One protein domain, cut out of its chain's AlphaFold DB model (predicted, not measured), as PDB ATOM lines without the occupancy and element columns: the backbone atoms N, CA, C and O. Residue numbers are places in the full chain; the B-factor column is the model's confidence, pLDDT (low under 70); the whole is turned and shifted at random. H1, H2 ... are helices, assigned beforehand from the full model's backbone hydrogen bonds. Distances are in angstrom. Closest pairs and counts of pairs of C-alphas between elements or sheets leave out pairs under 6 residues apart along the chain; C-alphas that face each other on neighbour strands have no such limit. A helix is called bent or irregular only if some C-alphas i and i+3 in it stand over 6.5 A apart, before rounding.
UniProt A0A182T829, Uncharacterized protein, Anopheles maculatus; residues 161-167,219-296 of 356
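Overview. This is residues 161 to 167 and 219 to 296 of the 356 residues of an uncharacterized protein of Anopheles maculatus (UniProt A0A182T829). One long helix, H2, makes the longest axis, and H3 folds back beside residues 232 to 244 of it as a helical hairpin; three short helices lie loosely around this pair. H1 is a small separate piece near H2, H4 is near H2 too, and a long link leads from H4 to H5, which touches no helix. The printed part has 85 residues with five named helices, H1 to H5 along the chain, and no named strand: the class is all helix. The whole is loose, with a radius of gyration of the C-alphas of 15.6 A, and elongated, spanning 54 by 27 by 17 A.

Along the chain. H1 is residues 161 to 164, with C-alpha 161 at (-31.999, -22.252, 19.021). H2 is residues 220 to 246, 38.8 A long, from C-alpha 220 at (-46.706, -11.232, 18.257). H3, residues 250 to 261, is 17.7 A long and irregular: C-alphas 251 and 254 are 7.0 A apart. H4 is residues 268 to 273. H5, residues 285 to 292, ends with C-alpha 292 at (-6.634, -13.681, 43.910) and is only just irregular, with C-alphas 287 and 290 6.7 A apart.

Arrangement. H1 and H2 are close but not clearly touching; their closest C-alphas, Leu 164 and Arg 229, are 7.1 A apart. H2 and H3 touch, closest at the C-alphas of Leu 236 and Tyr 260, 6.8 A, at a shallow tilt of 25 degrees, opposite ways. H2 and H4 are close but not clearly touching, with the C-alphas of Asn 228 and Tyr 268 closest at 6.5 A. H5 is apart from H2 and H3. Every O i to N i+4 pair is within hydrogen-bond range in H2 and H4, against 6 of 8 in H3 and 2 of 4 in H5; H1 is too short for such a pair.

Size, cuts and confidence. The C-alphas of Asp 219 and His 294 are the two farthest apart, 54.5 A. Residues 168 to 218 are not printed; C-alphas 167 and 219 are 13.8 A apart across this cut. The link from H4 to H5 is long. Mean pLDDT of the printed part is 87.0, with residue 167 under 70.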
ATOM      1  N   PHE A 161     -30.879 -23.202  19.045       84.12
ATOM      2  CA  PHE A 161     -31.999 -22.252  19.021       84.12
ATOM      3  C   PHE A 161     -33.374 -22.927  18.924       84.12
ATOM      4  O   PHE A 161     -34.344 -22.449  19.511       84.12
ATOM      5  N   GLU A 162     -33.458 -24.079  18.263       83.31
ATOM      6  CA  GLU A 162     -34.677 -24.878  18.128       83.31
ATOM      7  C   GLU A 162     -35.203 -25.363  19.485       83.31
ATOM      8  O   GLU A 162     -36.413 -25.522  19.655       83.31
ATOM      9  N   LYS A 163     -34.318 -25.588  20.467       82.62
ATOM     10  CA  LYS A 163     -34.701 -25.916  21.848       82.62
ATOM     11  C   LYS A 163     -34.959 -24.656  22.670       82.62
ATOM     12  O   LYS A 163     -35.869 -24.647  23.494       82.62
ATOM     13  N   LEU A 164     -34.202 -23.581  22.435       80.31
ATOM     14  CA  LEU A 164     -34.364 -22.310  23.156       80.31
ATOM     15  C   LEU A 164     -35.712 -21.632  22.868       80.31
ATOM     16  O   LEU A 164     -36.287 -21.008  23.766       80.31
ATOM     17  N   PHE A 165     -36.219 -21.772  21.643       83.25
ATOM     18  CA  PHE A 165     -37.501 -21.212  21.211       83.25
ATOM     19  C   PHE A 165     -38.706 -22.109  21.495       83.25
ATOM     20  O   PHE A 165     -39.843 -21.697  21.269       83.25
ATOM     21  N   GLN A 166     -38.503 -23.318  22.022       75.56
ATOM     22  CA  GLN A 166     -39.635 -24.093  22.510       75.56
ATOM     23  C   GLN A 166     -40.212 -23.411  23.755       75.56
ATOM     24  O   GLN A 166     -39.452 -23.046  24.662       75.56
ATOM     25  N   PRO A 167     -41.548 -23.252  23.840       61.19
ATOM     26  CA  PRO A 167     -42.187 -22.798  25.060       61.19
ATOM     27  C   PRO A 167     -41.749 -23.730  26.182       61.19
ATOM     28  O   PRO A 167     -42.035 -24.929  26.146       61.19
ATOM     29  N   ASP A 219     -47.222 -13.782  14.446       87.19
ATOM     30  CA  ASP A 219     -47.604 -14.049  15.824       87.19
ATOM     31  C   ASP A 219     -46.740 -13.168  16.736       87.19
ATOM     32  O   ASP A 219     -45.523 -13.350  16.849       87.19
ATOM     33  N   GLU A 220     -47.375 -12.178  17.365       87.38
ATOM     34  CA  GLU A 220     -46.706 -11.232  18.257       87.38
ATOM     35  C   GLU A 220     -46.048 -11.940  19.449       87.38
ATOM     36  O   GLU A 220     -44.929 -11.589  19.836       87.38
ATOM     37  N   ASP A 221     -46.704 -12.956  20.014       88.25
ATOM     38  CA  ASP A 221     -46.201 -13.683  21.178       88.25
ATOM     39  C   ASP A 221     -44.992 -14.544  20.802       88.25
ATOM     40  O   ASP A 221     -43.996 -14.581  21.538       88.25
ATOM     41  N   GLU A 222     -45.029 -15.182  19.630       88.62
ATOM     42  CA  GLU A 222     -43.889 -15.933  19.098       88.62
ATOM     43  C   GLU A 222     -42.686 -15.014  18.849       88.62
ATOM     44  O   GLU A 222     -41.572 -15.296  19.302       88.62
ATOM     45  N   VAL A 223     -42.911 -13.891  18.166       88.81
ATOM     46  CA  VAL A 223     -41.873 -12.902  17.855       88.81
ATOM     47  C   VAL A 223     -41.259 -12.338  19.131       88.81
ATOM     48  O   VAL A 223     -40.034 -12.264  19.257       88.81
ATOM     49  N   LYS A 224     -42.091 -11.987  20.115       89.62
ATOM     50  CA  LYS A 224     -41.647 -11.481  21.414       89.62
ATOM     51  C   LYS A 224     -40.820 -12.517  22.166       89.62
ATOM     52  O   LYS A 224     -39.791 -12.174  22.747       89.62
ATOM     53  N   MET A 225     -41.233 -13.781  22.145       90.06
ATOM     54  CA  MET A 225     -40.481 -14.873  22.758       90.06
ATOM     55  C   MET A 225     -39.107 -15.048  22.098       90.06
ATOM     56  O   MET A 225     -38.100 -15.081  22.811       90.06
ATOM     57  N   ARG A 226     -39.041 -15.071  20.759       90.38
ATOM     58  CA  ARG A 226     -37.772 -15.163  20.012       90.38
ATOM     59  C   ARG A 226     -36.852 -13.980  20.306       90.38
ATOM     60  O   ARG A 226     -35.670 -14.182  20.583       90.38
ATOM     61  N   LEU A 227     -37.393 -12.761  20.327       91.19
ATOM     62  CA  LEU A 227     -36.635 -11.550  20.640       91.19
ATOM     63  C   LEU A 227     -36.066 -11.580  22.064       91.19
ATOM     64  O   LEU A 227     -34.883 -11.311  22.257       91.19
ATOM     65  N   ASN A 228     -36.874 -11.961  23.058       91.44
ATOM     66  CA  ASN A 228     -36.424 -12.070  24.449       91.44
ATOM     67  C   ASN A 228     -35.316 -13.126  24.607       91.44
ATOM     68  O   ASN A 228     -34.371 -12.937  25.372       91.44
ATOM     69  N   ARG A 229     -35.404 -14.238  23.867       91.88
ATOM     70  CA  ARG A 229     -34.364 -15.276  23.841       91.88
ATOM     71  C   ARG A 229     -33.077 -14.798  23.178       91.88
ATOM     72  O   ARG A 229     -32.004 -15.061  23.709       91.88
ATOM     73  N   LEU A 230     -33.159 -14.058  22.076       92.75
ATOM     74  CA  LEU A 230     -31.976 -13.452  21.459       92.75
ATOM     75  C   LEU A 230     -31.330 -12.408  22.371       92.75
ATOM     76  O   LEU A 230     -30.113 -12.403  22.517       92.75
ATOM     77  N   ALA A 231     -32.129 -11.590  23.061       91.31
ATOM     78  CA  ALA A 231     -31.621 -10.666  24.071       91.31
ATOM     79  C   ALA A 231     -30.911 -11.408  25.217       91.31
ATOM     80  O   ALA A 231     -29.848 -10.982  25.658       91.31
ATOM     81  N   GLN A 232     -31.446 -12.550  25.664       92.81
ATOM     82  CA  GLN A 232     -30.785 -13.406  26.655       92.81
ATOM     83  C   GLN A 232     -29.433 -13.934  26.146       92.81
ATOM     84  O   GLN A 232     -28.453 -13.890  26.884       92.81
ATOM     85  N   VAL A 233     -29.354 -14.408  24.898       94.19
ATOM     86  CA  VAL A 233     -28.086 -14.861  24.292       94.19
ATOM     87  C   VAL A 233     -27.087 -13.708  24.172       94.19
ATOM     88  O   VAL A 233     -25.904 -13.887  24.454       94.19
ATOM     89  N   HIS A 234     -27.556 -12.510  23.823       93.12
ATOM     90  CA  HIS A 234     -26.711 -11.323  23.764       93.12
ATOM     91  C   HIS A 234     -26.122 -10.958  25.131       93.12
ATOM     92  O   HIS A 234     -24.912 -10.782  25.240       93.12
ATOM     93  N   LEU A 235     -26.947 -10.910  26.182       92.38
ATOM     94  CA  LEU A 235     -26.482 -10.639  27.547       92.38
ATOM     95  C   LEU A 235     -25.522 -11.724  28.048       92.38
ATOM     96  O   LEU A 235     -24.532 -11.420  28.708       92.38
ATOM     97  N   LEU A 236     -25.772 -12.991  27.702       94.50
ATOM     98  CA  LEU A 236     -24.834 -14.078  27.979       94.50
ATOM     99  C   LEU A 236     -23.473 -13.823  27.320       94.50
ATOM    100  O   LEU A 236     -22.448 -13.981  27.976       94.50
ATOM    101  N   LEU A 237     -23.453 -13.406  26.052       95.00
ATOM    102  CA  LEU A 237     -22.209 -13.067  25.364       95.00
ATOM    103  C   LEU A 237     -21.464 -11.926  26.075       95.00
ATOM    104  O   LEU A 237     -20.251 -12.011  26.239       95.00
ATOM    105  N   GLU A 238     -22.164 -10.898  26.560       92.38
ATOM    106  CA  GLU A 238     -21.536  -9.829  27.349       92.38
ATOM    107  C   GLU A 238     -20.921 -10.342  28.657       92.38
ATOM    108  O   GLU A 238     -19.794  -9.969  28.995       92.38
ATOM    109  N   HIS A 239     -21.618 -11.232  29.372       92.81
ATOM    110  CA  HIS A 239     -21.066 -11.880  30.568       92.81
ATOM    111  C   HIS A 239     -19.824 -12.706  30.242       92.81
ATOM    112  O   HIS A 239     -18.851 -12.657  30.991       92.81
ATOM    113  N   LEU A 240     -19.826 -13.436  29.126       93.81
ATOM    114  CA  LEU A 240     -18.670 -14.217  28.685       93.81
ATOM    115  C   LEU A 240     -17.478 -13.326  28.329       93.81
ATOM    116  O   LEU A 240     -16.369 -13.619  28.763       93.81
ATOM    117  N   LEU A 241     -17.698 -12.211  27.629       93.06
ATOM    118  CA  LEU A 241     -16.649 -11.229  27.332       93.06
ATOM    119  C   LEU A 241     -16.090 -10.593  28.616       93.06
ATOM    120  O   LEU A 241     -14.879 -10.404  28.757       93.06
ATOM    121  N   LEU A 242     -16.951 -10.303  29.597       91.81
ATOM    122  CA  LEU A 242     -16.510  -9.805  30.901       91.81
ATOM    123  C   LEU A 242     -15.673 -10.859  31.640       91.81
ATOM    124  O   LEU A 242     -14.605 -10.538  32.165       91.81
ATOM    125  N   LEU A 243     -16.118 -12.116  31.642       91.19
ATOM    126  CA  LEU A 243     -15.384 -13.230  32.238       91.19
ATOM    127  C   LEU A 243     -14.048 -13.476  31.536       91.19
ATOM    128  O   LEU A 243     -13.064 -13.740  32.219       91.19
ATOM    129  N   GLU A 244     -13.985 -13.369  30.212       91.00
ATOM    130  CA  GLU A 244     -12.749 -13.463  29.431       91.00
ATOM    131  C   GLU A 244     -11.767 -12.345  29.787       91.00
ATOM    132  O   GLU A 244     -10.593 -12.618  30.030       91.00
ATOM    133  N   SER A 245     -12.246 -11.107  29.926       89.31
ATOM    134  CA  SER A 245     -11.381  -9.967  30.251       89.31
ATOM    135  C   SER A 245     -10.856  -9.961  31.696       89.31
ATOM    136  O   SER A 245      -9.716  -9.559  31.928       89.31
ATOM    137  N   VAL A 246     -11.663 -10.392  32.675       85.56
ATOM    138  CA  VAL A 246     -11.333 -10.267  34.110       85.56
ATOM    139  C   VAL A 246     -10.809 -11.572  34.707       85.56
ATOM    140  O   VAL A 246      -9.800 -11.570  35.412       85.56
ATOM    141  N   VAL A 247     -11.500 -12.687  34.463       84.81
ATOM    142  CA  VAL A 247     -11.231 -13.976  35.121       84.81
ATOM    143  C   VAL A 247     -10.336 -14.849  34.236       84.81
ATOM    144  O   VAL A 247      -9.337 -15.393  34.710       84.81
ATOM    145  N   ASN A 248     -10.646 -14.902  32.938       88.25
ATOM    146  CA  ASN A 248      -9.967 -15.672  31.898       88.25
ATOM    147  C   ASN A 248      -9.757 -17.148  32.284       88.25
ATOM    148  O   ASN A 248      -8.628 -17.622  32.422       88.25
ATOM    149  N   ILE A 249     -10.865 -17.853  32.526       88.12
ATOM    150  CA  ILE A 249     -10.884 -19.284  32.849       88.12
ATOM    151  C   ILE A 249     -11.844 -19.968  31.864       88.12
ATOM    152  O   ILE A 249     -13.048 -19.995  32.104       88.12
ATOM    153  N   PRO A 250     -11.354 -20.521  30.741       88.12
ATOM    154  CA  PRO A 250     -12.231 -21.080  29.709       88.12
ATOM    155  C   PRO A 250     -13.086 -22.271  30.160       88.12
ATOM    156  O   PRO A 250     -14.194 -22.468  29.668       88.12
ATOM    157  N   SER A 251     -12.616 -23.044  31.144       88.62
ATOM    158  CA  SER A 251     -13.311 -24.239  31.644       88.62
ATOM    159  C   SER A 251     -14.682 -23.953  32.267       88.62
ATOM    160  O   SER A 251     -15.516 -24.855  32.322       88.62
ATOM    161  N   ILE A 252     -14.941 -22.722  32.724       90.12
ATOM    162  CA  ILE A 252     -16.224 -22.350  33.341       90.12
ATOM    163  C   ILE A 252     -17.262 -21.850  32.329       90.12
ATOM    164  O   ILE A 252     -18.446 -21.794  32.663       90.12
ATOM    165  N   TYR A 253     -16.862 -21.498  31.102       91.81
ATOM    166  CA  TYR A 253     -17.748 -20.809  30.156       91.81
ATOM    167  C   TYR A 253     -18.957 -21.654  29.757       91.81
ATOM    168  O   TYR A 253     -20.082 -21.154  29.783       91.81
ATOM    169  N   GLY A 254     -18.765 -22.950  29.493       91.19
ATOM    170  CA  GLY A 254     -19.875 -23.856  29.184       91.19
ATOM    171  C   GLY A 254     -20.895 -23.939  30.325       91.19
ATOM    172  O   GLY A 254     -22.101 -23.835  30.099       91.19
ATOM    173  N   ARG A 255     -20.426 -24.016  31.579       90.69
ATOM    174  CA  ARG A 255     -21.306 -24.056  32.758       90.69
ATOM    175  C   ARG A 255     -22.075 -22.750  32.953       90.69
ATOM    176  O   ARG A 255     -23.254 -22.776  33.305       90.69
ATOM    177  N   VAL A 256     -21.419 -21.618  32.718       92.38
ATOM    178  CA  VAL A 256     -22.045 -20.290  32.739       92.38
ATOM    179  C   VAL A 256     -23.164 -20.202  31.700       92.38
ATOM    180  O   VAL A 256     -24.262 -19.756  32.039       92.38
ATOM    181  N   CYS A 257     -22.931 -20.699  30.481       93.31
ATOM    182  CA  CYS A 257     -23.948 -20.743  29.429       93.31
ATOM    183  C   CYS A 257     -25.179 -21.542  29.868       93.31
ATOM    184  O   CYS A 257     -26.297 -21.031  29.798       93.31
ATOM    185  N   GLU A 258     -24.990 -22.755  30.396       91.44
ATOM    186  CA  GLU A 258     -26.097 -23.583  30.893       91.44
ATOM    187  C   GLU A 258     -26.897 -22.885  31.996       91.44
ATOM    188  O   GLU A 258     -28.128 -22.856  31.965       91.44
ATOM    189  N   LEU A 259     -26.211 -22.325  32.997       91.69
ATOM    190  CA  LEU A 259     -26.868 -21.664  34.124       91.69
ATOM    191  C   LEU A 259     -27.653 -20.433  33.679       91.69
ATOM    192  O   LEU A 259     -28.745 -20.190  34.192       91.69
ATOM    193  N   TYR A 260     -27.119 -19.667  32.729       92.44
ATOM    194  CA  TYR A 260     -27.753 -18.448  32.251       92.44
ATOM    195  C   TYR A 260     -28.946 -18.733  31.329       92.44
ATOM    196  O   TYR A 260     -30.009 -18.142  31.512       92.44
ATOM    197  N   LEU A 261     -28.814 -19.673  30.383       91.94
ATOM    198  CA  LEU A 261     -29.877 -20.030  29.428       91.94
ATOM    199  C   LEU A 261     -31.076 -20.723  30.094       91.94
ATOM    200  O   LEU A 261     -32.210 -20.599  29.623       91.94
ATOM    201  N   ASN A 262     -30.849 -21.399  31.226       90.00
ATOM    202  CA  ASN A 262     -31.913 -21.988  32.045       90.00
ATOM    203  C   ASN A 262     -32.754 -20.951  32.810       90.00
ATOM    204  O   ASN A 262     -33.826 -21.286  33.316       90.00
ATOM    205  N   ARG A 263     -32.304 -19.694  32.906       89.69
ATOM    206  CA  ARG A 263     -33.106 -18.613  33.494       89.69
ATOM    207  C   ARG A 263     -34.245 -18.233  32.551       89.69
ATOM    208  O   ARG A 263     -34.152 -18.398  31.332       89.69
ATOM    209  N   GLN A 264     -35.322 -17.695  33.120       87.75
ATOM    210  CA  GLN A 264     -36.376 -17.106  32.301       87.75
ATOM    211  C   GLN A 264     -35.817 -15.890  31.550       87.75
ATOM    212  O   GLN A 264     -35.167 -15.050  32.179       87.75
ATOM    213  N   PRO A 265     -36.043 -15.797  30.228       88.62
ATOM    214  CA  PRO A 265     -35.578 -14.662  29.452       88.62
ATOM    215  C   PRO A 265     -36.326 -13.407  29.893       88.62
ATOM    216  O   PRO A 265     -37.527 -13.444  30.168       88.62
ATOM    217  N   TYR A 266     -35.611 -12.291  29.940       87.00
ATOM    218  CA  TYR A 266     -36.212 -11.008  30.266       87.00
ATOM    219  C   TYR A 266     -37.024 -10.478  29.093       87.00
ATOM    220  O   TYR A 266     -36.639 -10.608  27.932       87.00
ATOM    221  N   SER A 267     -38.142  -9.837  29.410       86.69
ATOM    222  CA  SER A 267     -38.870  -9.040  28.434       86.69
ATOM    223  C   SER A 267     -38.088  -7.778  28.072       86.69
ATOM    224  O   SER A 267     -37.348  -7.233  28.894       86.69
ATOM    225  N   TYR A 268     -38.307  -7.253  26.866       80.25
ATOM    226  CA  TYR A 268     -37.701  -5.990  26.428       80.25
ATOM    227  C   TYR A 268     -37.850  -4.852  27.456       80.25
ATOM    228  O   TYR A 268     -36.887  -4.150  27.753       80.25
ATOM    229  N   GLY A 269     -39.036  -4.700  28.059       81.50
ATOM    230  CA  GLY A 269     -39.278  -3.677  29.079       81.50
ATOM    231  C   GLY A 269     -38.455  -3.881  30.355       81.50
ATOM    232  O   GLY A 269     -38.030  -2.908  30.975       81.50
ATOM    233  N   GLU A 270     -38.187  -5.124  30.751       86.44
ATOM    234  CA  GLU A 270     -37.325  -5.417  31.899       86.44
ATOM    235  C   GLU A 270     -35.858  -5.152  31.584       86.44
ATOM    236  O   GLU A 270     -35.168  -4.570  32.418       86.44
ATOM    237  N   VAL A 271     -35.391  -5.537  30.392       85.06
ATOM    238  CA  VAL A 271     -34.026  -5.236  29.935       85.06
ATOM    239  C   VAL A 271     -33.816  -3.722  29.895       85.06
ATOM    240  O   VAL A 271     -32.847  -3.227  30.458       85.06
ATOM    241  N   TYR A 272     -34.768  -2.979  29.328       82.06
ATOM    242  CA  TYR A 272     -34.696  -1.522  29.204       82.06
ATOM    243  C   TYR A 272     -34.637  -0.790  30.556       82.06
ATOM    244  O   TYR A 272     -33.947   0.218  30.696       82.06
ATOM    245  N   ASN A 273     -35.363  -1.281  31.565       84.81
ATOM    246  CA  ASN A 273     -35.425  -0.639  32.881       84.81
ATOM    247  C   ASN A 273     -34.334  -1.116  33.854       84.81
ATOM    248  O   ASN A 273     -34.116  -0.489  34.898       84.81
ATOM    249  N   ARG A 274     -33.651  -2.224  33.553       81.19
ATOM    250  CA  ARG A 274     -32.562  -2.744  34.380       81.19
ATOM    251  C   ARG A 274     -31.283  -1.947  34.149       81.19
ATOM    252  O   ARG A 274     -30.897  -1.653  33.028       81.19
ATOM    253  N   LYS A 275     -30.589  -1.627  35.244       78.56
ATOM    254  CA  LYS A 275     -29.265  -0.983  35.188       78.56
ATOM    255  C   LYS A 275     -28.122  -1.983  35.057       78.56
ATOM    256  O   LYS A 275     -27.083  -1.636  34.515       78.56
ATOM    257  N   THR A 276     -28.296  -3.174  35.619       80.44
ATOM    258  CA  THR A 276     -27.270  -4.214  35.693       80.44
ATOM    259  C   THR A 276     -27.939  -5.574  35.650       80.44
ATOM    260  O   THR A 276     -28.959  -5.776  36.318       80.44
ATOM    261  N   ASP A 277     -27.337  -6.499  34.916       85.88
ATOM    262  CA  ASP A 277     -27.687  -7.909  34.972       85.88
ATOM    263  C   ASP A 277     -26.698  -8.661  35.871       85.88
ATOM    264  O   ASP A 277     -25.496  -8.395  35.835       85.88
ATOM    265  N   LEU A 278     -27.208  -9.554  36.719       86.44
ATOM    266  CA  LEU A 278     -26.421 -10.234  37.749       86.44
ATOM    267  C   LEU A 278     -26.418 -11.739  37.501       86.44
ATOM    268  O   LEU A 278     -27.461 -12.397  37.543       86.44
ATOM    269  N   LEU A 279     -25.226 -12.298  37.316       87.88
ATOM    270  CA  LEU A 279     -24.995 -13.730  37.220       87.88
ATOM    271  C   LEU A 279     -24.186 -14.198  38.433       87.88
ATOM    272  O   LEU A 279     -23.077 -13.731  38.670       87.88
ATOM    273  N   GLU A 280     -24.755 -15.140  39.179       88.19
ATOM    274  CA  GLU A 280     -24.124 -15.802  40.319       88.19
ATOM    275  C   GLU A 280     -23.994 -17.285  39.980       88.19
ATOM    276  O   GLU A 280     -24.941 -17.891  39.463       88.19
ATOM    277  N   PHE A 281     -22.814 -17.846  40.229       88.25
ATOM    278  CA  PHE A 281     -22.512 -19.252  40.005       88.25
ATOM    279  C   PHE A 281     -21.376 -19.701  40.922       88.25
ATOM    280  O   PHE A 281     -20.511 -18.905  41.294       88.25
ATOM    281  N   ASP A 282     -21.385 -20.985  41.262       87.00
ATOM    282  CA  ASP A 282     -20.352 -21.589  42.093       87.00
ATOM    283  C   ASP A 282     -19.099 -21.879  41.259       87.00
ATOM    284  O   ASP A 282     -19.181 -22.386  40.135       87.00
ATOM    285  N   MET A 283     -17.934 -21.579  41.828       83.62
ATOM    286  CA  MET A 283     -16.630 -21.886  41.248       83.62
ATOM    287  C   MET A 283     -15.745 -22.586  42.265       83.62
ATOM    288  O   MET A 283     -15.830 -22.318  43.462       83.62
ATOM    289  N   ASP A 284     -14.869 -23.453  41.763       85.56
ATOM    290  CA  ASP A 284     -13.821 -24.043  42.583       85.56
ATOM    291  C   ASP A 284     -12.808 -22.967  42.999       85.56
ATOM    292  O   ASP A 284     -12.285 -22.223  42.161       85.56
ATOM    293  N   GLU A 285     -12.524 -22.907  44.297       83.44
ATOM    294  CA  GLU A 285     -11.590 -21.963  44.906       83.44
ATOM    295  C   GLU A 285     -10.201 -22.078  44.269       83.44
ATOM    296  O   GLU A 285      -9.577 -21.060  43.966       83.44
ATOM    297  N   PHE A 286      -9.750 -23.298  43.954       84.62
ATOM    298  CA  PHE A 286      -8.426 -23.527  43.366       84.62
ATOM    299  C   PHE A 286      -8.230 -22.838  42.012       84.62
ATOM    300  O   PHE A 286      -7.110 -22.446  41.679       84.62
ATOM    301  N   MET A 287      -9.305 -22.648  41.242       82.06
ATOM    302  CA  MET A 287      -9.243 -21.936  39.964       82.06
ATOM    303  C   MET A 287      -9.064 -20.421  40.151       82.06
ATOM    304  O   MET A 287      -8.523 -19.751  39.271       82.06
ATOM    305  N   LEU A 288      -9.491 -19.884  41.298       82.25
ATOM    306  CA  LEU A 288      -9.428 -18.459  41.619       82.25
ATOM    307  C   LEU A 288      -8.180 -18.080  42.417       82.25
ATOM    308  O   LEU A 288      -7.681 -16.976  42.211       82.25
ATOM    309  N   LEU A 289      -7.638 -18.977  43.251       82.88
ATOM    310  CA  LEU A 289      -6.473 -18.706  44.113       82.88
ATOM    311  C   LEU A 289      -5.309 -18.072  43.339       82.88
ATOM    312  O   LEU A 289      -4.855 -16.979  43.677       82.88
ATOM    313  N   CYS A 290      -4.922 -18.668  42.206       76.81
ATOM    314  CA  CYS A 290      -3.853 -18.149  41.345       76.81
ATOM    315  C   CYS A 290      -4.090 -16.709  40.846       76.81
ATOM    316  O   CYS A 290      -3.142 -16.017  40.480       76.81
ATOM    317  N   LYS A 291      -5.348 -16.261  40.782       77.50
ATOM    318  CA  LYS A 291      -5.739 -14.908  40.363       77.50
ATOM    319  C   LYS A 291      -5.923 -13.965  41.553       77.50
ATOM    320  O   LYS A 291      -5.761 -12.761  41.382       77.50
ATOM    321  N   THR A 292      -6.259 -14.482  42.735       81.81
ATOM    322  CA  THR A 292      -6.634 -13.681  43.910       81.81
ATOM    323  C   THR A 292      -5.534 -13.528  44.956       81.81
ATOM    324  O   THR A 292      -5.578 -12.557  45.703       81.81
ATOM    325  N   ASP A 293      -4.534 -14.413  45.006       79.94
ATOM    326  CA  ASP A 293      -3.531 -14.468  46.092       79.94
ATOM    327  C   ASP A 293      -2.716 -13.178  46.276       79.94
ATOM    328  O   ASP A 293      -2.231 -12.880  47.369       79.94
ATOM    329  N   HIS A 294      -2.564 -12.388  45.214       78.12
ATOM    330  CA  HIS A 294      -1.820 -11.125  45.238       78.12
ATOM    331  C   HIS A 294      -2.722  -9.886  45.201       78.12
ATOM    332  O   HIS A 294      -2.225  -8.760  45.247       78.12
ATOM    333  N   LEU A 295      -4.042 -10.075  45.115       82.44
ATOM    334  CA  LEU A 295      -5.005  -8.986  45.056       82.44
ATOM    335  C   LEU A 295      -5.527  -8.667  46.453       82.44
ATOM    336  O   LEU A 295      -5.936  -9.536  47.221       82.44
ATOM    337  N   LEU A 296      -5.554  -7.377  46.777       80.00
ATOM    338  CA  LEU A 296      -6.190  -6.920  48.004       80.00
ATOM    339  C   LEU A 296      -7.713  -7.028  47.858       80.00
ATOM    340  O   LEU A 296      -8.259  -6.575  46.846       80.00
TER     341      LEU A 296